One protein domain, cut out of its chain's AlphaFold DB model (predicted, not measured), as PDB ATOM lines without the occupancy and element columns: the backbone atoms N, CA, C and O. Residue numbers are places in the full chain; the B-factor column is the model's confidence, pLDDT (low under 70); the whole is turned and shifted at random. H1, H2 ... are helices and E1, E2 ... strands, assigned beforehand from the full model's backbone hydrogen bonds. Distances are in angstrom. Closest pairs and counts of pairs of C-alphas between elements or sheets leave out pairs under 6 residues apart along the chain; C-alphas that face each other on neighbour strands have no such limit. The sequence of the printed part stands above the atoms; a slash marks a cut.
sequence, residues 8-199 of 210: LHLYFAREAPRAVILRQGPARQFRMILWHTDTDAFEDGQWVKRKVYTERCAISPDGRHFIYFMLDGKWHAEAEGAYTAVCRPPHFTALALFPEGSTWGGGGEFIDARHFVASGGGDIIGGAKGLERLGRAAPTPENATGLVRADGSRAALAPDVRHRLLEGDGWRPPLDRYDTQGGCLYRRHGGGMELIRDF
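AT A GLANCE: This is residues 8 to 199 of the 210 residues of an uncharacterized protein of Alphaproteobacteria bacterium HGW-Alphaproteobacteria-2 (UniProt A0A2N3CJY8). Three twisted sheets stand like slabs in a row, face to face in turn: E1 E2 E3 E4, then E5 E6 E7 E8, then the smaller E9 E10 E11. Beyond the first slab, at that end of the row, is a fourth sheet, E12 E13 E14, near the edge strand E1; the one helix, H1, lies off the sheets near the opposite end, and residues 168 to 177 lead back from it to E12. The printed part has 192 residues, with eleven strands, H1 and three more strands along the chain; the class is mostly strand, though under half of the residues are in named elements. E1 to E4, E5 to E8 and E12 to E14 are meanders, each strand the antiparallel neighbour of the one before, and E9 E10 E11 is mixed. The whole is compact, with a radius of gyration of the C-alphas of 17.5 A and spans of 51 by 43 by 27 A.

HOW THE PARTS SIT: E1, residues 8 to 12, E2, 18 to 24, E3, 29 to 36, and E4, 41 to 49, make a strongly twisted sheet; N 11 and O 20, 2.9 A, N 21 and O 33, 2.8 A, and N 34 and O 43, 3.0 A, are within hydrogen-bond range across its pairs. In a stack of sheets, it is face to face with that of E5, 51 to 59, E6, 66 to 71, E7, 82 to 87, and E8, 94 to 99, the facing parts 9.8 A centre to centre. The closest C-alphas of E1 and E5 are those of Tyr 11 and Ile 59, 6.1 A. Across this second sheet N 58 and O 67, 3.0 A, N 85 and O 68, 2.9 A, and N 84 and O 98, 3.0 A, are within range. It is also face to face with the sheet of E9, 108 to 110, E10, 115 to 118, and E11, 132 to 136, the facing parts 10.0 A centre to centre; the closest C-alphas of E5 and E9 are those of Ala 58 and Glu 109, 5.5 A. N 109 and O 117, 3.0 A, are within hydrogen-bond range across the hairpin E9 and E10, and N 134 and O 116, 2.8 A, across the parallel neighbours E10 and E11. E12, 178 to 181, E13, 184 to 189, and E14, 192 to 198, make the fourth sheet, with N 179 and O 186, 2.9 A, within hydrogen-bond range across E12 and E13, and N 187 and O 194, 2.8 A, across E13 and E14; the closest C-alphas of E1 and E12 are those of Leu 8 and Thr 180, 6.4 A. H1, 159 to 167, is not on any of the four sheets, and every O i to N i+4 pair in it is within hydrogen-bond range.

IN THESE COORDINATES: E1 begins at C-alpha 8, (73.056, 70.942, 62.248). E4 is 25.0 A long, E3 22.9 A, E2 19.1 A and E5 18.3 A, and E5 bends by 77 degrees at residue 55. H1, 11.8 A long, begins at (54.307, 66.161, 32.924), and E14, 16.9 A, ends at C-alpha 198, (68.484, 73.137, 71.511).

THE WHOLE: The C-alphas farthest apart, those of Asp 151 and Gly 191, are 53.5 A apart, while those of Leu 8 and Phe 199 are 8.6 A apart. The printed part has no cut. The links E10 to E11 and E11 to H1, of 13 and 22 residues, are long. Mean pLDDT of the printed part is 95.7, and no printed residue is under 70.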
ATOM      1  N   LEU A   8      74.314  71.427  62.801       96.69
ATOM      2  CA  LEU A   8      73.056  70.942  62.248       96.69
ATOM      3  C   LEU A   8      73.091  71.140  60.733       96.69
ATOM      4  O   LEU A   8      73.423  72.224  60.265       96.69
ATOM      5  N   HIS A   9      72.761  70.096  59.979       96.94
ATOM      6  CA  HIS A   9      72.621  70.160  58.523       96.94
ATOM      7  C   HIS A   9      71.161  69.898  58.176       96.94
ATOM      8  O   HIS A   9      70.619  68.876  58.596       96.94
ATOM      9  N   LEU A  10      70.528  70.834  57.468       98.12
ATOM     10  CA  LEU A  10      69.081  70.855  57.248       98.12
ATOM     11  C   LEU A  10      68.741  70.474  55.804       98.12
ATOM     12  O   LEU A  10      69.312  71.030  54.867       98.12
ATOM     13  N   TYR A  11      67.769  69.581  55.631       98.25
ATOM     14  CA  TYR A  11      67.263  69.145  54.329       98.25
ATOM     15  C   TYR A  11      65.744  69.254  54.327       98.25
ATOM     16  O   TYR A  11      65.078  68.484  55.013       98.25
ATOM     17  N   PHE A  12      65.197  70.199  53.568       98.50
ATOM     18  CA  PHE A  12      63.760  70.474  53.531       98.50
ATOM     19  C   PHE A  12      63.087  69.730  52.382       98.50
ATOM     20  O   PHE A  12      63.535  69.819  51.238       98.50
ATOM     21  N   ALA A  13      62.003  69.021  52.685       98.19
ATOM     22  CA  ALA A  13      61.120  68.463  51.678       98.19
ATOM     23  C   ALA A  13      60.392  69.606  50.958       98.19
ATOM     24  O   ALA A  13      59.967  70.580  51.580       98.19
ATOM     25  N   ARG A  14      60.260  69.508  49.634       96.06
ATOM     26  CA  ARG A  14      59.592  70.547  48.835       96.06
ATOM     27  C   ARG A  14      58.073  70.543  49.005       96.06
ATOM     28  O   ARG A  14      57.461  71.602  48.999       96.06
ATOM     29  N   GLU A  15      57.475  69.361  49.078       96.81
ATOM     30  CA  GLU A  15      56.030  69.127  48.932       96.81
ATOM     31  C   GLU A  15      55.375  68.684  50.247       96.81
ATOM     32  O   GLU A  15      54.194  68.347  50.279       96.81
ATOM     33  N   ALA A  16      56.133  68.676  51.345       97.81
ATOM     34  CA  ALA A  16      55.650  68.313  52.668       97.81
ATOM     35  C   ALA A  16      56.294  69.211  53.734       97.81
ATOM     36  O   ALA A  16      57.449  69.607  53.564       97.81
ATOM     37  N   PRO A  17      55.608  69.485  54.859       97.62
ATOM     38  CA  PRO A  17      56.168  70.237  55.981       97.62
ATOM     39  C   PRO A  17      57.138  69.365  56.798       97.62
ATOM     40  O   PRO A  17      56.974  69.166  57.996       97.62
ATOM     41  N   ARG A  18      58.129  68.768  56.134       98.56
ATOM     42  CA  ARG A  18      59.079  67.824  56.726       98.56
ATOM     43  C   ARG A  18      60.495  68.235  56.375       98.56
ATOM     44  O   ARG A  18      60.795  68.562  55.230       98.56
ATOM     45  N   ALA A  19      61.386  68.148  57.345       98.62
ATOM     46  CA  ALA A  19      62.809  68.321  57.139       98.62
ATOM     47  C   ALA A  19      63.594  67.237  57.870       98.62
ATOM     48  O   ALA A  19      63.223  66.797  58.957       98.62
ATOM     49  N   VAL A  20      64.707  66.815  57.283       98.81
ATOM     50  CA  VAL A  20      65.711  66.015  57.980       98.81
ATOM     51  C   VAL A  20      66.760  66.955  58.548       98.81
ATOM     52  O   VAL A  20      67.254  67.847  57.859       98.81
ATOM     53  N   ILE A  21      67.125  66.723  59.805       98.56
ATOM     54  CA  ILE A  21      68.263  67.349  60.462       98.56
ATOM     55  C   ILE A  21      69.305  66.262  60.697       98.56
ATOM     56  O   ILE A  21      69.054  65.285  61.408       98.56
ATOM     57  N   LEU A  22      70.496  66.439  60.132       98.00
ATOM     58  CA  LEU A  22      71.663  65.678  60.553       98.00
ATOM     59  C   LEU A  22      72.378  66.463  61.649       98.00
ATOM     60  O   LEU A  22      73.066  67.450  61.380       98.00
ATOM     61  N   ARG A  23      72.225  66.013  62.898       96.38
ATOM     62  CA  ARG A  23      73.002  66.524  64.031       96.38
ATOM     63  C   ARG A  23      74.372  65.870  64.003       96.38
ATOM     64  O   ARG A  23      74.500  64.686  64.296       96.38
ATOM     65  N   GLN A  24      75.399  66.650  63.711       94.69
ATOM     66  CA  GLN A  24      76.787  66.227  63.749       94.69
ATOM     67  C   GLN A  24      77.434  66.683  65.057       94.69
ATOM     68  O   GLN A  24      77.431  67.873  65.366       94.69
ATOM     69  N   GLY A  25      78.045  65.761  65.792       89.19
ATOM     70  CA  GLY A  25      78.973  66.107  66.868       89.19
ATOM     71  C   GLY A  25      80.425  65.758  66.543       89.19
ATOM     72  O   GLY A  25      80.782  65.566  65.373       89.19
ATOM     73  N   PRO A  26      81.285  65.661  67.571       79.69
ATOM     74  CA  PRO A  26      82.679  65.270  67.415       79.69
ATOM     75  C   PRO A  26      82.840  63.898  66.757       79.69
ATOM     76  O   PRO A  26      81.932  63.070  66.746       79.69
ATOM     77  N   ALA A  27      84.039  63.642  66.227       74.25
ATOM     78  CA  ALA A  27      84.483  62.299  65.842       74.25
ATOM     79  C   ALA A  27      83.548  61.528  64.882       74.25
ATOM     80  O   ALA A  27      83.426  60.308  64.982       74.25
ATOM     81  N   ARG A  28      82.934  62.218  63.904       84.81
ATOM     82  CA  ARG A  28      82.057  61.606  62.880       84.81
ATOM     83  C   ARG A  28      80.823  60.923  63.492       84.81
ATOM     84  O   ARG A  28      80.402  59.871  63.025       84.81
ATOM     85  N   GLN A  29      80.262  61.502  64.547       91.81
ATOM     86  CA  GLN A  29      79.019  61.023  65.136       91.81
ATOM     87  C   GLN A  29      77.843  61.853  64.630       91.81
ATOM     88  O   GLN A  29      77.824  63.074  64.788       91.81
ATOM     89  N   PHE A  30      76.878  61.180  64.012       96.06
ATOM     90  CA  PHE A  30      75.695  61.790  63.424       96.06
ATOM     91  C   PHE A  30      74.437  61.190  64.040       96.06
ATOM     92  O   PHE A  30      74.374  59.984  64.275       96.06
ATOM     93  N   ARG A  31      73.425  62.026  64.259       96.69
ATOM     94  CA  ARG A  31      72.051  61.594  64.511       96.69
ATOM     95  C   ARG A  31      71.163  62.114  63.401       96.69
ATOM     96  O   ARG A  31      71.273  63.287  63.044       96.69
ATOM     97  N   MET A  32      70.288  61.261  62.890       98.38
ATOM     98  CA  MET A  32      69.211  61.697  62.013       98.38
ATOM     99  C   MET A  32      67.988  62.043  62.857       98.38
ATOM    100  O   MET A  32      67.604  61.294  63.753       98.38
ATOM    101  N   ILE A  33      67.403  63.200  62.584       98.56
ATOM    102  CA  ILE A  33      66.219  63.709  63.267       98.56
ATOM    103  C   ILE A  33      65.241  64.136  62.182       98.56
ATOM    104  O   ILE A  33      65.637  64.787  61.215       98.56
ATOM    105  N   LEU A  34      63.979  63.754  62.329       98.75
ATOM    106  CA  LEU A  34      62.903  64.256  61.487       98.75
ATOM    107  C   LEU A  34      62.239  65.431  62.206       98.75
ATOM    108  O   LEU A  34      61.941  65.350  63.394       98.75
ATOM    109  N   TRP A  35      62.020  66.519  61.483       98.75
ATOM    110  CA  TRP A  35      61.351  67.721  61.956       98.75
ATOM    111  C   TRP A  35      60.101  67.963  61.113       98.75
ATOM    112  O   TRP A  35      60.187  68.044  59.888       98.75
ATOM    113  N   HIS A  36      58.952  68.079  61.771       98.50
ATOM    114  CA  HIS A  36      57.707  68.557  61.175       98.50
ATOM    115  C   HIS A  36      57.684  70.083  61.293       98.50
ATOM    116  O   HIS A  36      57.571  70.628  62.391       98.50
ATOM    117  N   THR A  37      57.905  70.772  60.173       97.50
ATOM    118  CA  THR A  37      58.221  72.213  60.128       97.50
ATOM    119  C   THR A  37      57.013  73.120  60.356       97.50
ATOM    120  O   THR A  37      57.173  74.325  60.530       97.50
ATOM    121  N   ASP A  38      55.811  72.560  60.283       97.12
ATOM    122  CA  ASP A  38      54.530  73.216  60.534       97.12
ATOM    123  C   ASP A  38      54.173  73.266  62.024       97.12
ATOM    124  O   ASP A  38      53.599  74.254  62.476       97.12
ATOM    125  N   THR A  39      54.532  72.233  62.791       97.88
ATOM    126  CA  THR A  39      54.213  72.137  64.226       97.88
ATOM    127  C   THR A  39      55.427  72.236  65.147       97.88
ATOM    128  O   THR A  39      55.269  72.140  66.360       97.88
ATOM    129  N   ASP A  40      56.637  72.323  64.590       97.44
ATOM    130  CA  ASP A  40      57.904  72.165  65.316       97.44
ATOM    131  C   ASP A  40      57.982  70.885  66.164       97.44
ATOM    132  O   ASP A  40      58.622  70.839  67.216       97.44
ATOM    133  N   ALA A  41      57.343  69.809  65.695       98.38
ATOM    134  CA  ALA A  41      57.491  68.497  66.312       98.38
ATOM    135  C   ALA A  41      58.760  67.816  65.789       98.38
ATOM    136  O   ALA A  41      59.080  67.895  64.601       98.38
ATOM    137  N   PHE A  42      59.473  67.112  66.667       98.38
ATOM    138  CA  PHE A  42      60.715  66.433  66.316       98.38
ATOM    139  C   PHE A  42      60.684  64.959  66.707       98.38
ATOM    140  O   PHE A  42      60.321  64.610  67.829       98.38
ATOM    141  N   GLU A  43      61.155  64.110  65.802       98.12
ATOM    142  CA  GLU A  43      61.370  62.687  66.033       98.12
ATOM    143  C   GLU A  43      62.871  62.398  66.005       98.12
ATOM    144  O   GLU A  43      63.529  62.441  64.959       98.12
ATOM    145  N   ASP A  44      63.426  62.114  67.180       96.81
ATOM    146  CA  ASP A  44      64.851  61.857  67.326       96.81
ATOM    147  C   ASP A  44      65.190  60.403  66.985       96.81
ATOM    148  O   ASP A  44      64.952  59.491  67.779       96.81
ATOM    149  N   GLY A  45      65.810  60.177  65.831       96.38
ATOM    150  CA  GLY A  45      66.072  58.833  65.340       96.38
ATOM    151  C   GLY A  45      67.477  58.310  65.609       96.38
ATOM    152  O   GLY A  45      68.065  58.517  66.677       96.38
ATOM    153  N   GLN A  46      67.985  57.567  64.627       96.44
ATOM    154  CA  GLN A  46      69.142  56.686  64.760       96.44
ATOM    155  C   GLN A  46      70.466  57.458  64.846       96.44
ATOM    156  O   GLN A  46      70.708  58.413  64.100       96.44
ATOM    157  N   TRP A  47      71.350  56.981  65.721       95.00
ATOM    158  CA  TRP A  47      72.753  57.378  65.766       95.00
ATOM    159  C   TRP A  47      73.608  56.547  64.814       95.00
ATOM    160  O   TRP A  47      73.377  55.359  64.596       95.00
ATOM    161  N   VAL A  48      74.648  57.175  64.276       94.44
ATOM    162  CA  VAL A  48      75.722  56.489  63.569       94.44
ATOM    163  C   VAL A  48      77.063  57.140  63.889       94.44
ATOM    164  O   VAL A  48      77.204  58.362  63.897       94.44
ATOM    165  N   LYS A  49      78.084  56.317  64.133       93.56
ATOM    166  CA  LYS A  49      79.466  56.762  64.363       93.56
ATOM    167  C   LYS A  49      80.325  56.509  63.127       93.56
ATOM    168  O   LYS A  49      81.238  55.685  63.167       93.56
ATOM    169  N   ARG A  50      79.981  57.142  62.004       93.88
ATOM    170  CA  ARG A  50      80.647  57.023  60.691       93.88
ATOM    171  C   ARG A  50      80.644  58.370  59.971       93.88
ATOM    172  O   ARG A  50      79.852  59.252  60.292       93.88
ATOM    173  N   LYS A  51      81.541  58.562  58.998       95.56
ATOM    174  CA  LYS A  51      81.595  59.827  58.254       95.56
ATOM    175  C   LYS A  51      80.417  59.882  57.285       95.56
ATOM    176  O   LYS A  51      80.399  59.135  56.318       95.56
ATOM    177  N   VAL A  52      79.488  60.801  57.527       97.44
ATOM    178  CA  VAL A  52      78.476  61.215  56.548       97.44
ATOM    179  C   VAL A  52      78.980  62.468  55.826       97.44
ATOM    180  O   VAL A  52      79.548  63.377  56.452       97.44
ATOM    181  N   TYR A  53      78.834  62.488  54.505       97.38
ATOM    182  CA  TYR A  53      79.119  63.651  53.663       97.38
ATOM    183  C   TYR A  53      77.814  64.417  53.472       97.38
ATOM    184  O   TYR A  53      76.943  64.013  52.703       97.38
ATOM    185  N   THR A  54      77.636  65.477  54.254       96.81
ATOM    186  CA  THR A  54      76.357  66.183  54.378       96.81
ATOM    187  C   THR A  54      76.007  66.948  53.102       96.81
ATOM    188  O   THR A  54      74.845  67.070  52.736       96.81
ATOM    189  N   GLU A  55      77.004  67.355  52.335       96.62
ATOM    190  CA  GLU A  55      76.854  67.942  51.010       96.62
ATOM    191  C   GLU A  55      76.419  66.935  49.924       96.62
ATOM    192  O   GLU A  55      76.094  67.339  48.814       96.62
ATOM    193  N   ARG A  56      76.396  65.631  50.235       97.75
ATOM    194  CA  ARG A  56      76.010  64.532  49.326       97.75
ATOM    195  C   ARG A  56      74.767  63.784  49.816       97.75
ATOM    196  O   ARG A  56      74.639  62.574  49.629       97.75
ATOM    197  N   CYS A  57      73.881  64.501  50.498       98.44
ATOM    198  CA  CYS A  57      72.622  63.975  51.012       98.44
ATOM    199  C   CYS A  57      71.433  64.740  50.418       98.44
ATOM    200  O   CYS A  57      71.548  65.925  50.108       98.44
ATOM    201  N   ALA A  58      70.283  64.077  50.306       98.31
ATOM    202  CA  ALA A  58      69.063  64.673  49.771       98.31
ATOM    203  C   ALA A  58      67.817  64.054  50.409       98.31
ATOM    204  O   ALA A  58      67.785  62.862  50.697       98.31
ATOM    205  N   ILE A  59      66.768  64.851  50.591       98.62
ATOM    206  CA  ILE A  59      65.452  64.385  51.044       98.62
ATOM    207  C   ILE A  59      64.494  64.295  49.853       98.62
ATOM    208  O   ILE A  59      64.583  65.101  48.925       98.62
ATOM    209  N   SER A  60      63.589  63.315  49.853       98.56
ATOM    210  CA  SER A  60      62.550  63.230  48.827       98.56
ATOM    211  C   SER A  60      61.566  64.401  48.942       98.56
ATOM    212  O   SER A  60      61.373  64.934  50.039       98.56
ATOM    213  N   PRO A  61      60.902  64.817  47.845       97.94
ATOM    214  CA  PRO A  61      59.975  65.948  47.882       97.94
ATOM    215  C   PRO A  61      58.838  65.791  48.895       97.94
ATOM    216  O   PRO A  61      58.439  66.777  49.498       97.94
ATOM    217  N   ASP A  62      58.374  64.564  49.134       98.06
ATOM    218  CA  ASP A  62      57.339  64.216  50.119       98.06
ATOM    219  C   ASP A  62      57.883  63.996  51.550       98.06
ATOM    220  O   ASP A  62      57.138  63.662  52.479       98.06
ATOM    221  N   GLY A  63      59.199  64.126  51.739       98.38
ATOM    222  CA  GLY A  63      59.884  63.947  53.017       98.38
ATOM    223  C   GLY A  63      59.909  62.514  53.553       98.38
ATOM    224  O   GLY A  63      60.228  62.317  54.726       98.38
ATOM    225  N   ARG A  64      59.522  61.505  52.761       98.44
ATOM    226  CA  ARG A  64      59.421  60.103  53.217       98.44
ATOM    227  C   ARG A  64      60.717  59.312  53.101       98.44
ATOM    228  O   ARG A  64      60.868  58.314  53.806       98.44
ATOM    229  N   HIS A  65      61.629  59.735  52.235       98.88
ATOM    230  CA  HIS A  65      62.886  59.050  51.977       98.88
ATOM    231  C   HIS A  65      64.062  60.020  52.036       98.88
ATOM    232  O   HIS A  65      63.922  61.225  51.829       98.88
ATOM    233  N   PHE A  66      65.235  59.476  52.334       98.88
ATOM    234  CA  PHE A  66      66.469  60.239  52.432       98.88
ATOM    235  C   PHE A  66      67.612  59.473  51.775       98.88
ATOM    236  O   PHE A  66      67.762  58.273  51.996       98.88
ATOM    237  N   ILE A  67      68.394  60.171  50.962       98.88
ATOM    238  CA  ILE A  67      69.650  59.702  50.388       98.88
ATOM    239  C   ILE A  67      70.780  60.237  51.255       98.88
ATOM    240  O   ILE A  67      70.814  61.430  51.559       98.88
ATOM    241  N   TYR A  68      71.730  59.374  51.600       98.75
ATOM    242  CA  TYR A  68      72.970  59.783  52.245       98.75
ATOM    243  C   TYR A  68      74.179  59.061  51.655       98.75
ATOM    244  O   TYR A  68      74.098  57.894  51.269       98.75
ATOM    245  N   PHE A  69      75.318  59.753  51.627       98.56
ATOM    246  CA  PHE A  69      76.616  59.159  51.321       98.56
ATOM    247  C   PHE A  69      77.443  58.986  52.596       98.56
ATOM    248  O   PHE A  69      77.605  59.928  53.385       98.56
ATOM    249  N   MET A  70      77.976  57.783  52.797       97.75
ATOM    250  CA  MET A  70      78.715  57.415  53.999       97.75
ATOM    251  C   MET A  70      80.045  56.745  53.663       97.75
ATOM    252  O   MET A  70      80.118  55.880  52.799       97.75
ATOM    253  N   LEU A  71      81.084  57.113  54.414       97.06
ATOM    254  CA  LEU A  71      82.353  56.394  54.501       97.06
ATOM    255  C   LEU A  71      82.398  55.655  55.840       97.06
ATOM    256  O   LEU A  71      82.449  56.286  56.909       97.06
ATOM    257  N   ASP A  72      82.413  54.325  55.777       94.06
ATOM    258  CA  ASP A  72      82.527  53.461  56.947       94.06
ATOM    259  C   ASP A  72      83.881  52.749  57.090       94.06
ATOM    260  O   ASP A  72      84.186  52.253  58.178       94.06
ATOM    261  N   GLY A  73      84.707  52.780  56.037       94.00
ATOM    262  CA  GLY A  73      86.080  52.276  56.015       94.00
ATOM    263  C   GLY A  73      86.208  50.753  55.959       94.00
ATOM    264  O   GLY A  73      87.318  50.236  56.074       94.00
ATOM    265  N   LYS A  74      85.105  50.017  55.787       95.38
ATOM    266  CA  LYS A  74      85.112  48.555  55.659       95.38
ATOM    267  C   LYS A  74      85.336  48.131  54.203       95.38
ATOM    268  O   LYS A  74      84.443  47.586  53.567       95.38
ATOM    269  N   TRP A  75      86.540  48.366  53.683       95.38
ATOM    270  CA  TRP A  75      86.877  48.174  52.261       95.38
ATOM    271  C   TRP A  75      86.719  46.741  51.732       95.38
ATOM    272  O   TRP A  75      86.572  46.554  50.534       95.38
ATOM    273  N   HIS A  76      86.736  45.735  52.610       95.56
ATOM    274  CA  HIS A  76      86.544  44.327  52.240       95.56
ATOM    275  C   HIS A  76      85.101  43.830  52.421       95.56
ATOM    276  O   HIS A  76      84.833  42.650  52.212       95.56
ATOM    277  N   ALA A  77      84.183  44.691  52.867       95.19
ATOM    278  CA  ALA A  77      82.763  44.364  52.934       95.19
ATOM    279  C   ALA A  77      82.091  44.605  51.574       95.19
ATOM    280  O   ALA A  77      82.603  45.358  50.754       95.19
ATOM    281  N   GLU A  78      80.901  44.038  51.378       94.88
ATOM    282  CA  GLU A  78      80.100  44.187  50.148       94.88
ATOM    283  C   GLU A  78      79.768  45.653  49.808       94.88
ATOM    284  O   GLU A  78      79.618  46.015  48.651       94.88
ATOM    285  N   ALA A  79      79.706  46.521  50.822       93.62
ATOM    286  CA  ALA A  79      79.500  47.961  50.665       93.62
ATOM    287  C   ALA A  79      80.772  48.742  50.263       93.62
ATOM    288  O   ALA A  79      80.723  49.964  50.141       93.62
ATOM    289  N   GLU A  80      81.912  48.057  50.124       96.31
ATOM    290  CA  GLU A  80      83.199  48.584  49.653       96.31
ATOM    291  C   GLU A  80      83.699  49.832  50.404       96.31
ATOM    292  O   GLU A  80      84.302  50.740  49.841       96.31
ATOM    293  N   GLY A  81      83.446  49.909  51.713       96.06
ATOM    294  CA  GLY A  81      83.957  50.957  52.605       96.06
ATOM    295  C   GLY A  81      83.368  52.362  52.427       96.06
ATOM    296  O   GLY A  81      83.422  53.156  53.372       96.06
ATOM    297  N   ALA A  82      82.778  52.673  51.276       97.75
ATOM    298  CA  ALA A  82      82.061  53.908  50.990       97.75
ATOM    299  C   ALA A  82      80.866  53.614  50.080       97.75
ATOM    300  O   ALA A  82      81.005  52.885  49.102       97.75
ATOM    301  N   TYR A  83      79.699  54.176  50.397       98.50
ATOM    302  CA  TYR A  83      78.459  53.851  49.693       98.50
ATOM    303  C   TYR A  83      77.415  54.961  49.771       98.50
ATOM    304  O   TYR A  83      77.370  55.754  50.721       98.50
ATOM    305  N   THR A  84      76.527  54.967  48.780       98.69
ATOM    306  CA  THR A  84      75.292  55.755  48.788       98.69
ATOM    307  C   THR A  84      74.142  54.869  49.238       98.69
ATOM    308  O   THR A  84      74.029  53.735  48.784       98.69
ATOM    309  N   ALA A  85      73.264  55.360  50.103       98.62
ATOM    310  CA  ALA A  85      72.102  54.598  50.546       98.62
ATOM    311  C   ALA A  85      70.828  55.440  50.559       98.62
ATOM    312  O   ALA A  85      70.877  56.660  50.710       98.62
ATOM    313  N   VAL A  86      69.691  54.757  50.419       98.81
ATOM    314  CA  VAL A  86      68.346  55.321  50.588       98.81
ATOM    315  C   VAL A  86      67.738  54.747  51.857       98.81
ATOM    316  O   VAL A  86      67.758  53.534  52.044       98.81
ATOM    317  N   CYS A  87      67.155  55.575  52.715       98.75
ATOM    318  CA  CYS A  87      66.494  55.155  53.950       98.75
ATOM    319  C   CYS A  87      65.167  55.896  54.170       98.75
ATOM    320  O   CYS A  87      64.772  56.747  53.369       98.75
ATOM    321  N   ARG A  88      64.475  55.570  55.269       98.56
ATOM    322  CA  ARG A  88      63.347  56.360  55.787       98.56
ATOM    323  C   ARG A  88      63.802  57.166  56.998       98.56
ATOM    324  O   ARG A  88      64.282  56.558  57.960       98.56
ATOM    325  N   PRO A  89      63.614  58.494  57.003       98.56
ATOM    326  CA  PRO A  89      63.775  59.276  58.215       98.56
ATOM    327  C   PRO A  89      62.886  58.752  59.354       98.56
ATOM    328  O   PRO A  89      61.762  58.325  59.080       98.56
ATOM    329  N   PRO A  90      63.353  58.801  60.613       98.31
ATOM    330  CA  PRO A  90      64.642  59.343  61.058       98.31
ATOM    331  C   PRO A  90      65.747  58.266  61.222       98.31
ATOM    332  O   PRO A  90      66.572  58.349  62.132       98.31
ATOM    333  N   HIS A  91      65.791  57.231  60.377       98.12
ATOM    334  CA  HIS A  91      66.746  56.119  60.506       98.12
ATOM    335  C   HIS A  91      67.813  56.109  59.403       98.12
ATOM    336  O   HIS A  91      67.535  56.427  58.254       98.12
ATOM    337  N   PHE A  92      69.022  55.639  59.725       98.00
ATOM    338  CA  PHE A  92      70.080  55.304  58.753       98.00
ATOM    339  C   PHE A  92      69.973  53.857  58.247       98.00
ATOM    340  O   PHE A  92      70.869  53.358  57.577       98.00
ATOM    341  N   THR A  93      68.903  53.143  58.590       97.88
ATOM    342  CA  THR A  93      68.696  51.775  58.109       97.88
ATOM    343  C   THR A  93      68.382  51.817  56.618       97.88
ATOM    344  O   THR A  93      67.351  52.355  56.204       97.88
ATOM    345  N   ALA A  94      69.304  51.290  55.817       98.06
ATOM    346  CA  ALA A  94      69.238  51.355  54.369       98.06
ATOM    347  C   ALA A  94      68.144  50.430  53.812       98.06
ATOM    348  O   ALA A  94      68.058  49.252  54.151       98.06
ATOM    349  N   LEU A  95      67.310  50.988  52.938       98.56
ATOM    350  CA  LEU A  95      66.388  50.274  52.058       98.56
ATOM    351  C   LEU A  95      67.054  49.892  50.735       98.56
ATOM    352  O   LEU A  95      66.695  48.883  50.143       98.56
ATOM    353  N   ALA A  96      67.984  50.719  50.270       98.50
ATOM    354  CA  ALA A  96      68.848  50.462  49.126       98.50
ATOM    355  C   ALA A  96      70.264  50.906  49.485       98.50
ATOM    356  O   ALA A  96      70.422  51.905  50.197       98.50
ATOM    357  N   LEU A  97      71.274  50.188  48.997       98.56
ATOM    358  CA  LEU A  97      72.679  50.531  49.200       98.56
ATOM    359  C   LEU A  97      73.465  50.266  47.921       98.56
ATOM    360  O   LEU A  97      73.425  49.168  47.377       98.56
ATOM    361  N   PHE A  98      74.191  51.284  47.474       98.25
ATOM    362  CA  PHE A  98      75.000  51.288  46.266       98.25
ATOM    363  C   PHE A  98      76.478  51.430  46.660       98.25
ATOM    364  O   PHE A  98      76.880  52.518  47.094       98.25
ATOM    365  N   PRO A  99      77.279  50.354  46.564       98.12
ATOM    366  CA  PRO A  99      78.712  50.404  46.847       98.12
ATOM    367  C   PRO A  99      79.421  51.400  45.923       98.12
ATOM    368  O   PRO A  99      79.146  51.431  44.727       98.12
ATOM    369  N   GLU A 100      80.306  52.234  46.460       97.12
ATOM    370  CA  GLU A 100      81.073  53.228  45.689       97.12
ATOM    371  C   GLU A 100      82.569  52.883  45.631       97.12
ATOM    372  O   GLU A 100      83.256  53.279  44.692       97.12
ATOM    373  N   GLY A 101      83.110  52.207  46.651       95.38
ATOM    374  CA  GLY A 101      84.524  51.807  46.692       95.38
ATOM    375  C   GLY A 101      85.521  52.958  46.869       95.38
ATOM    376  O   GLY A 101      86.722  52.741  47.028       95.38
ATOM    377  N   SER A 102      85.056  54.209  46.862       94.75
ATOM    378  CA  SER A 102      85.889  55.401  46.991       94.75
ATOM    379  C   SER A 102      85.084  56.610  47.482       94.75
ATOM    380  O   SER A 102      83.878  56.532  47.693       94.75
ATOM    381  N   THR A 103      85.743  57.760  47.668       94.38
ATOM    382  CA  THR A 103      85.075  59.030  48.032       94.38
ATOM    383  C   THR A 103      85.078  60.068  46.903       94.38
ATOM    384  O   THR A 103      84.715  61.225  47.131       94.38
ATOM    385  N   TRP A 104      85.452  59.657  45.685       93.75
ATOM    386  CA  TRP A 104      85.447  60.512  44.490       93.75
ATOM    387  C   TRP A 104      84.027  60.732  43.946       93.75
ATOM    388  O   TRP A 104      83.731  61.830  43.482       93.75
ATOM    389  N   GLY A 105      83.156  59.723  44.059       91.94
ATOM    390  CA  GLY A 105      81.731  59.793  43.719       91.94
ATOM    391  C   GLY A 105      80.823  59.853  44.950       91.94
ATOM    392  O   GLY A 105      81.157  60.472  45.962       91.94
ATOM    393  N   GLY A 106      79.675  59.191  44.885       95.25
ATOM    394  CA  GLY A 106      78.739  59.084  46.001       95.25
ATOM    395  C   GLY A 106      77.698  60.201  46.076       95.25
ATOM    396  O   GLY A 106      77.884  61.307  45.571       95.25
ATOM    397  N   GLY A 107      76.594  59.908  46.760       97.75
ATOM    398  CA  GLY A 107      75.452  60.808  46.880       97.75
ATOM    399  C   GLY A 107      74.422  60.613  45.774       97.75
ATOM    400  O   GLY A 107      74.516  59.710  44.940       97.75
ATOM    401  N   GLY A 108      73.404  61.462  45.797       97.12
ATOM    402  CA  GLY A 108      72.281  61.389  44.880       97.12
ATOM    403  C   GLY A 108      71.244  62.464  45.170       97.12
ATOM    404  O   GLY A 108      71.377  63.236  46.119       97.12
ATOM    405  N   GLU A 109      70.201  62.485  44.357       97.31
ATOM    406  CA  GLU A 109      69.097  63.435  44.461       97.31
ATOM    407  C   GLU A 109      67.783  62.772  44.049       97.31
ATOM    408  O   GLU A 109      67.751  61.833  43.247       97.31
ATOM    409  N   PHE A 110      66.683  63.284  44.592       98.12
ATOM    410  CA  PHE A 110      65.347  62.855  44.206       98.12
ATOM    411  C   PHE A 110      64.827  63.691  43.041       98.12
ATOM    412  O   PHE A 110      64.824  64.921  43.083       98.12
ATOM    413  N   ILE A 111      64.321  63.004  42.022       97.62
ATOM    414  CA  ILE A 111      63.621  63.611  40.892       97.62
ATOM    415  C   ILE A 111      62.171  63.911  41.292       97.62
ATOM    416  O   ILE A 111      61.665  65.021  41.088       97.62
ATOM    417  N   ASP A 112      61.524  62.933  41.919       97.25
ATOM    418  CA  ASP A 112      60.209  63.027  42.549       97.25
ATOM    419  C   ASP A 112      60.130  62.053  43.749       97.25
ATOM    420  O   ASP A 112      61.154  61.563  44.227       97.25
ATOM    421  N   ALA A 113      58.933  61.789  44.281       97.25
ATOM    422  CA  ALA A 113      58.742  60.884  45.420       97.25
ATOM    423  C   ALA A 113      59.069  59.401  45.127       97.25
ATOM    424  O   ALA A 113      59.192  58.608  46.061       97.25
ATOM    425  N   ARG A 114      59.193  59.010  43.851       97.06
ATOM    426  CA  ARG A 114      59.447  57.632  43.395       97.06
ATOM    427  C   ARG A 114      60.780  57.484  42.675       97.06
ATOM    428  O   ARG A 114      61.420  56.448  42.790       97.06
ATOM    429  N   HIS A 115      61.204  58.496  41.936       98.38
ATOM    430  CA  HIS A 115      62.388  58.437  41.095       98.38
ATOM    431  C   HIS A 115      63.547  59.207  41.720       98.38
ATOM    432  O   HIS A 115      63.386  60.336  42.189       98.38
ATOM    433  N   PHE A 116      64.739  58.627  41.670       98.50
ATOM    434  CA  PHE A 116      65.962  59.261  42.153       98.50
ATOM    435  C   PHE A 116      67.156  58.865  41.291       98.50
ATOM    436  O   PHE A 116      67.119  57.855  40.594       98.50
ATOM    437  N   VAL A 117      68.230  59.643  41.357       98.25
ATOM    438  CA  VAL A 117      69.543  59.257  40.827       98.25
ATOM    439  C   VAL A 117      70.502  59.099  42.000       98.25
ATOM    440  O   VAL A 117      70.441  59.860  42.965       98.25
ATOM    441  N   ALA A 118      71.373  58.098  41.944       97.81
ATOM    442  CA  ALA A 118      72.382  57.858  42.970       97.81
ATOM    443  C   ALA A 118      73.640  57.258  42.344       97.81
ATOM    444  O   ALA A 118      73.546  56.452  41.416       97.81
ATOM    445  N   SER A 119      74.798  57.656  42.868       96.94
ATOM    446  CA  SER A 119      76.103  57.107  42.500       96.94
ATOM    447  C   SER A 119      76.350  55.751  43.169       96.94
ATOM    448  O   SER A 119      75.789  55.472  44.234       96.94
ATOM    449  N   GLY A 120      77.208  54.941  42.550       96.06
ATOM    450  CA  GLY A 120      77.619  53.619  43.017       96.06
ATOM    451  C   GLY A 120      77.125  52.466  42.134       96.06
ATOM    452  O   GLY A 120      76.398  52.655  41.154       96.06
ATOM    453  N   GLY A 121      77.535  51.253  42.500       96.12
ATOM    454  CA  GLY A 121      77.226  49.988  41.834       96.12
ATOM    455  C   GLY A 121      75.760  49.561  41.951       96.12
ATOM    456  O   GLY A 121      74.861  50.386  42.109       96.12
ATOM    457  N   GLY A 122      75.493  48.260  41.823       95.94
ATOM    458  CA  GLY A 122      74.145  47.698  41.979       95.94
ATOM    459  C   GLY A 122      73.584  47.880  43.394       95.94
ATOM    460  O   GLY A 122      74.342  48.053  44.343       95.94
ATOM    461  N   ASP A 123      72.254  47.851  43.532       97.38
ATOM    462  CA  ASP A 123      71.620  47.800  44.856       97.38
ATOM    463  C   ASP A 123      71.865  46.430  45.495       97.38
ATOM    464  O   ASP A 123      71.365  45.426  44.986       97.38
ATOM    465  N   ILE A 124      72.594  46.391  46.608       97.62
ATOM    466  CA  ILE A 124      72.875  45.144  47.335       97.62
ATOM    467  C   ILE A 124      71.825  44.819  48.415       97.62
ATOM    468  O   ILE A 124      71.903  43.774  49.051       97.62
ATOM    469  N   ILE A 125      70.826  45.690  48.635       97.44
ATOM    470  CA  ILE A 125      69.744  45.469  49.618       97.44
ATOM    471  C   ILE A 125      68.405  45.158  48.937       97.44
ATOM    472  O   ILE A 125      67.701  44.237  49.351       97.44
ATOM    473  N   GLY A 126      68.000  45.924  47.920       95.06
ATOM    474  CA  GLY A 126      66.769  45.663  47.154       95.06
ATOM    475  C   GLY A 126      65.451  45.873  47.924       95.06
ATOM    476  O   GLY A 126      64.390  45.367  47.522       95.06
ATOM    477  N   GLY A 127      65.493  46.607  49.039       95.69
ATOM    478  CA  GLY A 127      64.375  46.868  49.955       95.69
ATOM    479  C   GLY A 127      63.588  48.155  49.671       95.69
ATOM    480  O   GLY A 127      62.515  48.359  50.246       95.69
ATOM    481  N   ALA A 128      64.066  49.015  48.769       95.31
ATOM    482  CA  ALA A 128      63.444  50.287  48.389       95.31
ATOM    483  C   ALA A 128      62.232  50.108  47.450       95.31
ATOM    484  O   ALA A 128      62.182  50.639  46.343       95.31
ATOM    485  N   LYS A 129      61.231  49.328  47.880       94.62
ATOM    486  CA  LYS A 129      60.025  49.052  47.085       94.62
ATOM    487  C   LYS A 129      59.270  50.343  46.751       94.62
ATOM    488  O   LYS A 129      59.030  51.168  47.630       94.62
ATOM    489  N   GLY A 130      58.865  50.478  45.489       93.94
ATOM    490  CA  GLY A 130      58.161  51.661  44.979       93.94
ATOM    491  C   GLY A 130      59.073  52.840  44.630       93.94
ATOM    492  O   GLY A 130      58.567  53.842  44.127       93.94
ATOM    493  N   LEU A 131      60.384  52.714  44.861       97.56
ATOM    494  CA  LEU A 131      61.385  53.646  44.363       97.56
ATOM    495  C   LEU A 131      62.104  53.057  43.149       97.56
ATOM    496  O   LEU A 131      62.326  51.849  43.064       97.56
ATOM    497  N   GLU A 132      62.504  53.922  42.229       97.50
ATOM    498  CA  GLU A 132      63.245  53.561  41.030       97.50
ATOM    499  C   GLU A 132      64.495  54.434  40.896       97.50
ATOM    500  O   GLU A 132      64.411  55.666  40.826       97.50
ATOM    501  N   ARG A 133      65.663  53.780  40.842       97.94
ATOM    502  CA  ARG A 133      66.925  54.447  40.521       97.94
ATOM    503  C   ARG A 133      67.013  54.657  39.015       97.94
ATOM    504  O   ARG A 133      67.048  53.692  38.254       97.94
ATOM    505  N   LEU A 134      67.106  55.912  38.606       98.25
ATOM    506  CA  LEU A 134      67.327  56.322  37.229       98.25
ATOM    507  C   LEU A 134      68.824  56.505  36.948       98.25
ATOM    508  O   LEU A 134      69.611  56.853  37.831       98.25
ATOM    509  N   GLY A 135      69.201  56.281  35.695       97.25
ATOM    510  CA  GLY A 135      70.485  56.669  35.128       97.25
ATOM    511  C   GLY A 135      70.411  58.030  34.436       97.25
ATOM    512  O   GLY A 135      69.331  58.576  34.191       97.25
ATOM    513  N   ARG A 136      71.584  58.561  34.089       95.69
ATOM    514  CA  ARG A 136      71.738  59.766  33.270       95.69
ATOM    515  C   ARG A 136      72.399  59.398  31.944       95.69
ATOM    516  O   ARG A 136      73.421  58.722  31.930       95.69
ATOM    517  N   ALA A 137      71.819  59.876  30.855       95.94
ATOM    518  CA  ALA A 137      72.334  59.815  29.497       95.94
ATOM    519  C   ALA A 137      72.361  61.229  28.897       95.94
ATOM    520  O   ALA A 137      71.756  62.159  29.440       95.94
ATOM    521  N   ALA A 138      73.059  61.398  27.772       95.94
ATOM    522  CA  ALA A 138      73.017  62.650  27.027       95.94
ATOM    523  C   ALA A 138      71.563  62.955  26.601       95.94
ATOM    524  O   ALA A 138      70.905  62.067  26.050       95.94
ATOM    525  N   PRO A 139      71.040  64.170  26.854       96.62
ATOM    526  CA  PRO A 139      69.713  64.553  26.389       96.62
ATOM    527  C   PRO A 139      69.573  64.453  24.866       96.62
ATOM    528  O   PRO A 139      70.479  64.834  24.125       96.62
ATOM    529  N   THR A 140      68.412  63.988  24.405       96.19
ATOM    530  CA  THR A 140      68.035  63.942  22.979       96.19
ATOM    531  C   THR A 140      66.674  64.618  22.773       96.19
ATOM    532  O   THR A 140      65.966  64.847  23.757       96.19
ATOM    533  N   PRO A 141      66.245  64.917  21.532       94.38
ATOM    534  CA  PRO A 141      64.889  65.420  21.281       94.38
ATOM    535  C   PRO A 141      63.786  64.506  21.849       94.38
ATOM    536  O   PRO A 141      62.784  64.981  22.384       94.38
ATOM    537  N   GLU A 142      63.993  63.187  21.819       92.69
ATOM    538  CA  GLU A 142      63.063  62.174  22.330       92.69
ATOM    539  C   GLU A 142      63.154  62.014  23.858       92.69
ATOM    540  O   GLU A 142      62.178  61.614  24.507       92.69
ATOM    541  N   ASN A 143      64.302  62.350  24.455       96.19
ATOM    542  CA  ASN A 143      64.536  62.344  25.896       96.19
ATOM    543  C   ASN A 143      65.269  63.610  26.365       96.19
ATOM    544  O   ASN A 143      66.427  63.564  26.787       96.19
ATOM    545  N   ALA A 144      64.559  64.739  26.358       96.31
ATOM    546  CA  ALA A 144      65.125  66.029  26.758       96.31
ATOM    547  C   ALA A 144      65.638  66.059  28.213       96.31
ATOM    548  O   ALA A 144      66.493  66.868  28.547       96.31
ATOM    549  N   THR A 145      65.138  65.179  29.087       96.69
ATOM    550  CA  THR A 145      65.603  65.105  30.485       96.69
ATOM    551  C   THR A 145      66.932  64.363  30.641       96.69
ATOM    552  O   THR A 145      67.578  64.486  31.678       96.69
ATOM    553  N   GLY A 146      67.311  63.535  29.659       97.56
ATOM    554  CA  GLY A 146      68.440  62.609  29.767       97.56
ATOM    555  C   GLY A 146      68.263  61.509  30.825       97.56
ATOM    556  O   GLY A 146      69.188  60.739  31.056       97.56
ATOM    557  N   LEU A 147      67.104  61.405  31.485       98.19
ATOM    558  CA  LEU A 147      66.859  60.398  32.516       98.19
ATOM    559  C   LEU A 147      66.384  59.086  31.889       98.19
ATOM    560  O   LEU A 147      65.468  59.071  31.058       98.19
ATOM    561  N   VAL A 148      67.008  57.983  32.293       98.06
ATOM    562  CA  VAL A 148      66.752  56.643  31.746       98.06
ATOM    563  C   VAL A 148      66.539  55.618  32.855       98.06
ATOM    564  O   VAL A 148      67.080  55.753  33.951       98.06
ATOM    565  N   ARG A 149      65.736  54.593  32.576       97.12
ATOM    566  CA  ARG A 149      65.574  53.412  33.430       97.12
ATOM    567  C   ARG A 149      66.819  52.523  33.312       97.12
ATOM    568  O   ARG A 149      67.680  52.744  32.460       97.12
ATOM    569  N   ALA A 150      66.903  51.485  34.142       92.06
ATOM    570  CA  ALA A 150      68.019  50.534  34.113       92.06
ATOM    571  C   ALA A 150      68.167  49.786  32.771       92.06
ATOM    572  O   ALA A 150      69.276  49.406  32.408       92.06
ATOM    573  N   ASP A 151      67.072  49.605  32.028       94.31
ATOM    574  CA  ASP A 151      67.065  48.991  30.692       94.31
ATOM    575  C   ASP A 151      67.446  49.968  29.557       94.31
ATOM    576  O   ASP A 151      67.431  49.594  28.386       94.31
ATOM    577  N   GLY A 152      67.775  51.222  29.887       94.12
ATOM    578  CA  GLY A 152      68.131  52.272  28.931       94.12
ATOM    579  C   GLY A 152      66.940  53.004  28.306       94.12
ATOM    580  O   GLY A 152      67.138  54.008  27.618       94.12
ATOM    581  N   SER A 153      65.703  52.571  28.557       95.69
ATOM    582  CA  SER A 153      64.516  53.282  28.079       95.69
ATOM    583  C   SER A 153      64.307  54.604  28.830       95.69
ATOM    584  O   SER A 153      64.770  54.799  29.956       95.69
ATOM    585  N   ARG A 154      63.602  55.555  28.207       96.31
ATOM    586  CA  ARG A 154      63.305  56.860  28.818       96.31
ATOM    587  C   ARG A 154      62.489  56.692  30.103       96.31
ATOM    588  O   ARG A 154      61.479  55.989  30.112       96.31
ATOM    589  N   ALA A 155      62.858  57.423  31.153       95.81
ATOM    590  CA  ALA A 155      62.068  57.472  32.380       95.81
ATOM    591  C   ALA A 155      60.656  58.040  32.123       95.81
ATOM    592  O   ALA A 155      60.491  59.110  31.531       95.81
ATOM    593  N   ALA A 156      59.625  57.331  32.584       93.06
ATOM    594  CA  ALA A 156      58.235  57.768  32.486       93.06
ATOM    595  C   ALA A 156      57.902  58.737  33.632       93.06
ATOM    596  O   ALA A 156      57.409  58.339  34.687       93.06
ATOM    597  N   LEU A 157      58.207  60.018  33.425       95.81
ATOM    598  CA  LEU A 157      57.966  61.081  34.404       95.81
ATOM    599  C   LEU A 157      56.620  61.766  34.163       95.81
ATOM    600  O   LEU A 157      56.188  61.922  33.019       95.81
ATOM    601  N   ALA A 158      55.978  62.209  35.244       95.19
ATOM    602  CA  ALA A 158      54.762  63.007  35.143       95.19
ATOM    603  C   ALA A 158      55.049  64.356  34.437       95.19
ATOM    604  O   ALA A 158      56.172  64.868  34.537       95.19
ATOM    605  N   PRO A 159      54.081  64.938  33.699       95.00
ATOM    606  CA  PRO A 159      54.307  66.161  32.924       95.00
ATOM    607  C   PRO A 159      54.843  67.341  33.745       95.00
ATOM    608  O   PRO A 159      55.729  68.052  33.280       95.00
ATOM    609  N   ASP A 160      54.352  67.515  34.969       94.06
ATOM    610  CA  ASP A 160      54.778  68.543  35.922       94.06
ATOM    611  C   ASP A 160      56.221  68.321  36.405       94.06
ATOM    612  O   ASP A 160      57.023  69.256  36.419       94.06
ATOM    613  N   VAL A 161      56.594  67.072  36.706       95.88
ATOM    614  CA  VAL A 161      57.973  66.692  37.051       95.88
ATOM    615  C   VAL A 161      58.909  67.005  35.888       95.88
ATOM    616  O   VAL A 161      59.966  67.600  36.087       95.88
ATOM    617  N   ARG A 162      58.511  66.648  34.661       95.88
ATOM    618  CA  ARG A 162      59.297  66.931  33.455       95.88
ATOM    619  C   ARG A 162      59.445  68.433  33.215       95.88
ATOM    620  O   ARG A 162      60.556  68.874  32.950       95.88
ATOM    621  N   HIS A 163      58.363  69.204  33.320       94.94
ATOM    622  CA  HIS A 163      58.411  70.661  33.181       94.94
ATOM    623  C   HIS A 163      59.386  71.269  34.191       94.94
ATOM    624  O   HIS A 163      60.284  72.012  33.817       94.94
ATOM    625  N   ARG A 164      59.277  70.879  35.464       94.94
ATOM    626  CA  ARG A 164      60.176  71.324  36.533       94.94
ATOM    627  C   ARG A 164      61.646  70.990  36.272       94.94
ATOM    628  O   ARG A 164      62.505  71.795  36.600       94.94
ATOM    629  N   LEU A 165      61.951  69.817  35.718       94.44
ATOM    630  CA  LEU A 165      63.335  69.441  35.401       94.44
ATOM    631  C   LEU A 165      63.933  70.262  34.253       94.44
ATOM    632  O   LEU A 165      65.139  70.487  34.254       94.44
ATOM    633  N   LEU A 166      63.116  70.648  33.272       95.31
ATOM    634  CA  LEU A 166      63.577  71.331  32.060       95.31
ATOM    635  C   LEU A 166      63.601  72.852  32.229       95.31
ATOM    636  O   LEU A 166      64.578  73.493  31.863       95.31
ATOM    637  N   GLU A 167      62.551  73.408  32.823       95.12
ATOM    638  CA  GLU A 167      62.346  74.855  32.943       95.12
ATOM    639  C   GLU A 167      62.718  75.386  34.337       95.12
ATOM    640  O   GLU A 167      62.870  76.590  34.544       95.12
ATOM    641  N   GLY A 168      62.866  74.490  35.318       89.94
ATOM    642  CA  GLY A 168      62.917  74.856  36.728       89.94
ATOM    643  C   GLY A 168      61.532  75.186  37.295       89.94
ATOM    644  O   GLY A 168      60.565  75.442  36.582       89.94
ATOM    645  N   ASP A 169      61.426  75.170  38.621       83.62
ATOM    646  CA  ASP A 169      60.228  75.581  39.372       83.62
ATOM    647  C   ASP A 169      60.510  76.758  40.323       83.62
ATOM    648  O   ASP A 169      59.646  77.168  41.095       83.62
ATOM    649  N   GLY A 170      61.739  77.284  40.303       85.75
ATOM    650  CA  GLY A 170      62.186  78.331  41.221       85.75
ATOM    651  C   GLY A 170      62.258  77.895  42.687       85.75
ATOM    652  O   GLY A 170      62.557  78.731  43.540       85.75
ATOM    653  N   TRP A 171      62.029  76.617  43.008       91.19
ATOM    654  CA  TRP A 171      62.017  76.167  44.391       91.19
ATOM    655  C   TRP A 171      63.403  76.299  45.020       91.19
ATOM    656  O   TRP A 171      64.432  75.943  44.431       91.19
ATOM    657  N   ARG A 172      63.430  76.818  46.245       91.31
ATOM    658  CA  ARG A 172      64.617  76.891  47.093       91.31
ATOM    659  C   ARG A 172      64.231  76.425  48.492       91.31
ATOM    660  O   ARG A 172      63.135  76.760  48.949       91.31
ATOM    661  N   PRO A 173      65.102  75.673  49.185       91.00
ATOM    662  CA  PRO A 173      64.860  75.355  50.581       91.00
ATOM    663  C   PRO A 173      64.797  76.666  51.389       91.00
ATOM    664  O   PRO A 173      65.572  77.582  51.096       91.00
ATOM    665  N   PRO A 174      63.923  76.765  52.406       92.94
ATOM    666  CA  PRO A 174      63.693  77.983  53.191       92.94
ATOM    667  C   PRO A 174      64.835  78.278  54.184       92.94
ATOM    668  O   PRO A 174      64.603  78.589  55.350       92.94
ATOM    669  N   LEU A 175      66.089  78.140  53.751       87.88
ATOM    670  CA  LEU A 175      67.281  78.357  54.577       87.88
ATOM    671  C   LEU A 175      67.398  79.811  55.051       87.88
ATOM    672  O   LEU A 175      68.011  80.072  56.078       87.88
ATOM    673  N   ASP A 176      66.777  80.745  54.337       90.44
ATOM    674  CA  ASP A 176      66.648  82.150  54.714       90.44
ATOM    675  C   ASP A 176      65.723  82.372  55.917       90.44
ATOM    676  O   ASP A 176      65.787  83.430  56.533       90.44
ATOM    677  N   ARG A 177      64.882  81.397  56.281       93.38
ATOM    678  CA  ARG A 177      63.954  81.487  57.422       93.38
ATOM    679  C   ARG A 177      64.522  80.906  58.709       93.38
ATOM    680  O   ARG A 177      63.927  81.095  59.770       93.38
ATOM    681  N   TYR A 178      65.653  80.212  58.631       95.56
ATOM    682  CA  TYR A 178      66.224  79.477  59.752       95.56
ATOM    683  C   TYR A 178      67.702  79.822  59.962       95.56
ATOM    684  O   TYR A 178      68.393  80.312  59.068       95.56
ATOM    685  N   ASP A 179      68.184  79.599  61.179       94.50
ATOM    686  CA  ASP A 179      69.600  79.706  61.534       94.50
ATOM    687  C   ASP A 179      69.985  78.528  62.435       94.50
ATOM    688  O   ASP A 179      69.150  77.981  63.160       94.50
ATOM    689  N   THR A 180      71.250  78.123  62.389       94.06
ATOM    690  CA  THR A 180      71.801  77.091  63.263       94.06
ATOM    691  C   THR A 180      73.049  77.631  63.941       94.06
ATOM    692  O   THR A 180      74.061  77.869  63.281       94.06
ATOM    693  N   GLN A 181      73.012  77.782  65.263       91.75
ATOM    694  CA  GLN A 181      74.133  78.331  66.027       91.75
ATOM    695  C   GLN A 181      74.476  77.400  67.181       91.75
ATOM    696  O   GLN A 181      73.638  77.113  68.027       91.75
ATOM    697  N   GLY A 182      75.705  76.878  67.189       88.38
ATOM    698  CA  GLY A 182      76.210  76.053  68.293       88.38
ATOM    699  C   GLY A 182      75.422  74.767  68.576       88.38
ATOM    700  O   GLY A 182      75.523  74.245  69.677       88.38
ATOM    701  N   GLY A 183      74.649  74.249  67.616       92.75
ATOM    702  CA  GLY A 183      73.762  73.100  67.828       92.75
ATOM    703  C   GLY A 183      72.332  73.462  68.223       92.75
ATOM    704  O   GLY A 183      71.536  72.560  68.456       92.75
ATOM    705  N   CYS A 184      71.986  74.743  68.253       95.56
ATOM    706  CA  CYS A 184      70.620  75.222  68.401       95.56
ATOM    707  C   CYS A 184      70.034  75.583  67.032       95.56
ATOM    708  O   CYS A 184      70.737  76.132  66.181       95.56
ATOM    709  N   LEU A 185      68.758  75.269  66.825       97.50
ATOM    710  CA  LEU A 185      67.975  75.648  65.652       97.50
ATOM    711  C   LEU A 185      67.096  76.847  65.998       97.50
ATOM    712  O   LEU A 185      66.354  76.808  66.982       97.50
ATOM    713  N   TYR A 186      67.139  77.870  65.153       97.12
ATOM    714  CA  TYR A 186      66.379  79.101  65.310       97.12
ATOM    715  C   TYR A 186      65.513  79.382  64.089       97.12
ATOM    716  O   TYR A 186      65.893  79.077  62.957       97.12
ATOM    717  N   ARG A 187      64.378  80.038  64.323       96.56
ATOM    718  CA  ARG A 187      63.563  80.692  63.302       96.56
ATOM    719  C   ARG A 187      63.914  82.172  63.259       96.56
ATOM    720  O   ARG A 187      64.051  82.810  64.300       96.56
ATOM    721  N   ARG A 188      64.048  82.740  62.065       94.56
ATOM    722  CA  ARG A 188      64.245  84.183  61.890       94.56
ATOM    723  C   ARG A 188      62.896  84.897  61.920       94.56
ATOM    724  O   ARG A 188      61.986  84.535  61.178       94.56
ATOM    725  N   HIS A 189      62.792  85.931  62.750       88.25
ATOM    726  CA  HIS A 189      61.603  86.769  62.887       88.25
ATOM    727  C   HIS A 189      62.013  88.237  62.991       88.25
ATOM    728  O   HIS A 189      62.615  88.654  63.981       88.25
ATOM    729  N   GLY A 190      61.689  89.035  61.967       80.00
ATOM    730  CA  GLY A 190      62.177  90.413  61.880       80.00
ATOM    731  C   GLY A 190      63.704  90.465  62.008       80.00
ATOM    732  O   GLY A 190      64.399  89.547  61.585       80.00
ATOM    733  N   GLY A 191      64.239  91.508  62.638       83.38
ATOM    734  CA  GLY A 191      65.675  91.604  62.936       83.38
ATOM    735  C   GLY A 191      66.193  90.628  64.009       83.38
ATOM    736  O   GLY A 191      67.320  90.808  64.463       83.38
ATOM    737  N   GLY A 192      65.395  89.647  64.455       90.94
ATOM    738  CA  GLY A 192      65.712  88.739  65.559       90.94
ATOM    739  C   GLY A 192      65.606  87.249  65.212       90.94
ATOM    740  O   GLY A 192      65.300  86.850  64.085       90.94
ATOM    741  N   MET A 193      65.880  86.416  66.216       95.12
ATOM    742  CA  MET A 193      65.833  84.956  66.131       95.12
ATOM    743  C   MET A 193      65.076  84.378  67.327       95.12
ATOM    744  O   MET A 193      65.317  84.769  68.466       95.12
ATOM    745  N   GLU A 194      64.190  83.426  67.059       96.06
ATOM    746  CA  GLU A 194      63.451  82.645  68.046       96.06
ATOM    747  C   GLU A 194      64.049  81.236  68.115       96.06
ATOM    748  O   GLU A 194      64.260  80.601  67.082       96.06
ATOM    749  N   LEU A 195      64.347  80.741  69.317       96.81
ATOM    750  CA  LEU A 195      64.841  79.377  69.499       96.81
ATOM    751  C   LEU A 195      63.709  78.379  69.232       96.81
ATOM    752  O   LEU A 195      62.715  78.383  69.949       96.81
ATOM    753  N   ILE A 196      63.900  77.488  68.257       97.25
ATOM    754  CA  ILE A 196      62.989  76.361  68.018       97.25
ATOM    755  C   ILE A 196      63.380  75.192  68.923       97.25
ATOM    756  O   ILE A 196      62.543  74.625  69.623       97.25
ATOM    757  N   ARG A 197      64.665  74.807  68.907       97.06
ATOM    758  CA  ARG A 197      65.164  73.678  69.702       97.06
ATOM    759  C   ARG A 197      66.671  73.723  69.923       97.06
ATOM    760  O   ARG A 197      67.439  73.987  68.999       97.06
ATOM    761  N   ASP A 198      67.089  73.377  71.137       95.25
ATOM    762  CA  ASP A 198      68.484  73.137  71.511       95.25
ATOM    763  C   ASP A 198      68.820  71.633  71.399       95.25
ATOM    764  O   ASP A 198      68.182  70.792  72.036       95.25
ATOM    765  N   PHE A 199      69.816  71.278  70.574       93.50
ATOM    766  CA  PHE A 199      70.273  69.893  70.369       93.50
ATOM    767  C   PHE A 199      71.592  69.572  71.093       93.50
ATOM    768  O   PHE A 199      72.173  68.494  70.889       93.50
TER     769      PHE A 199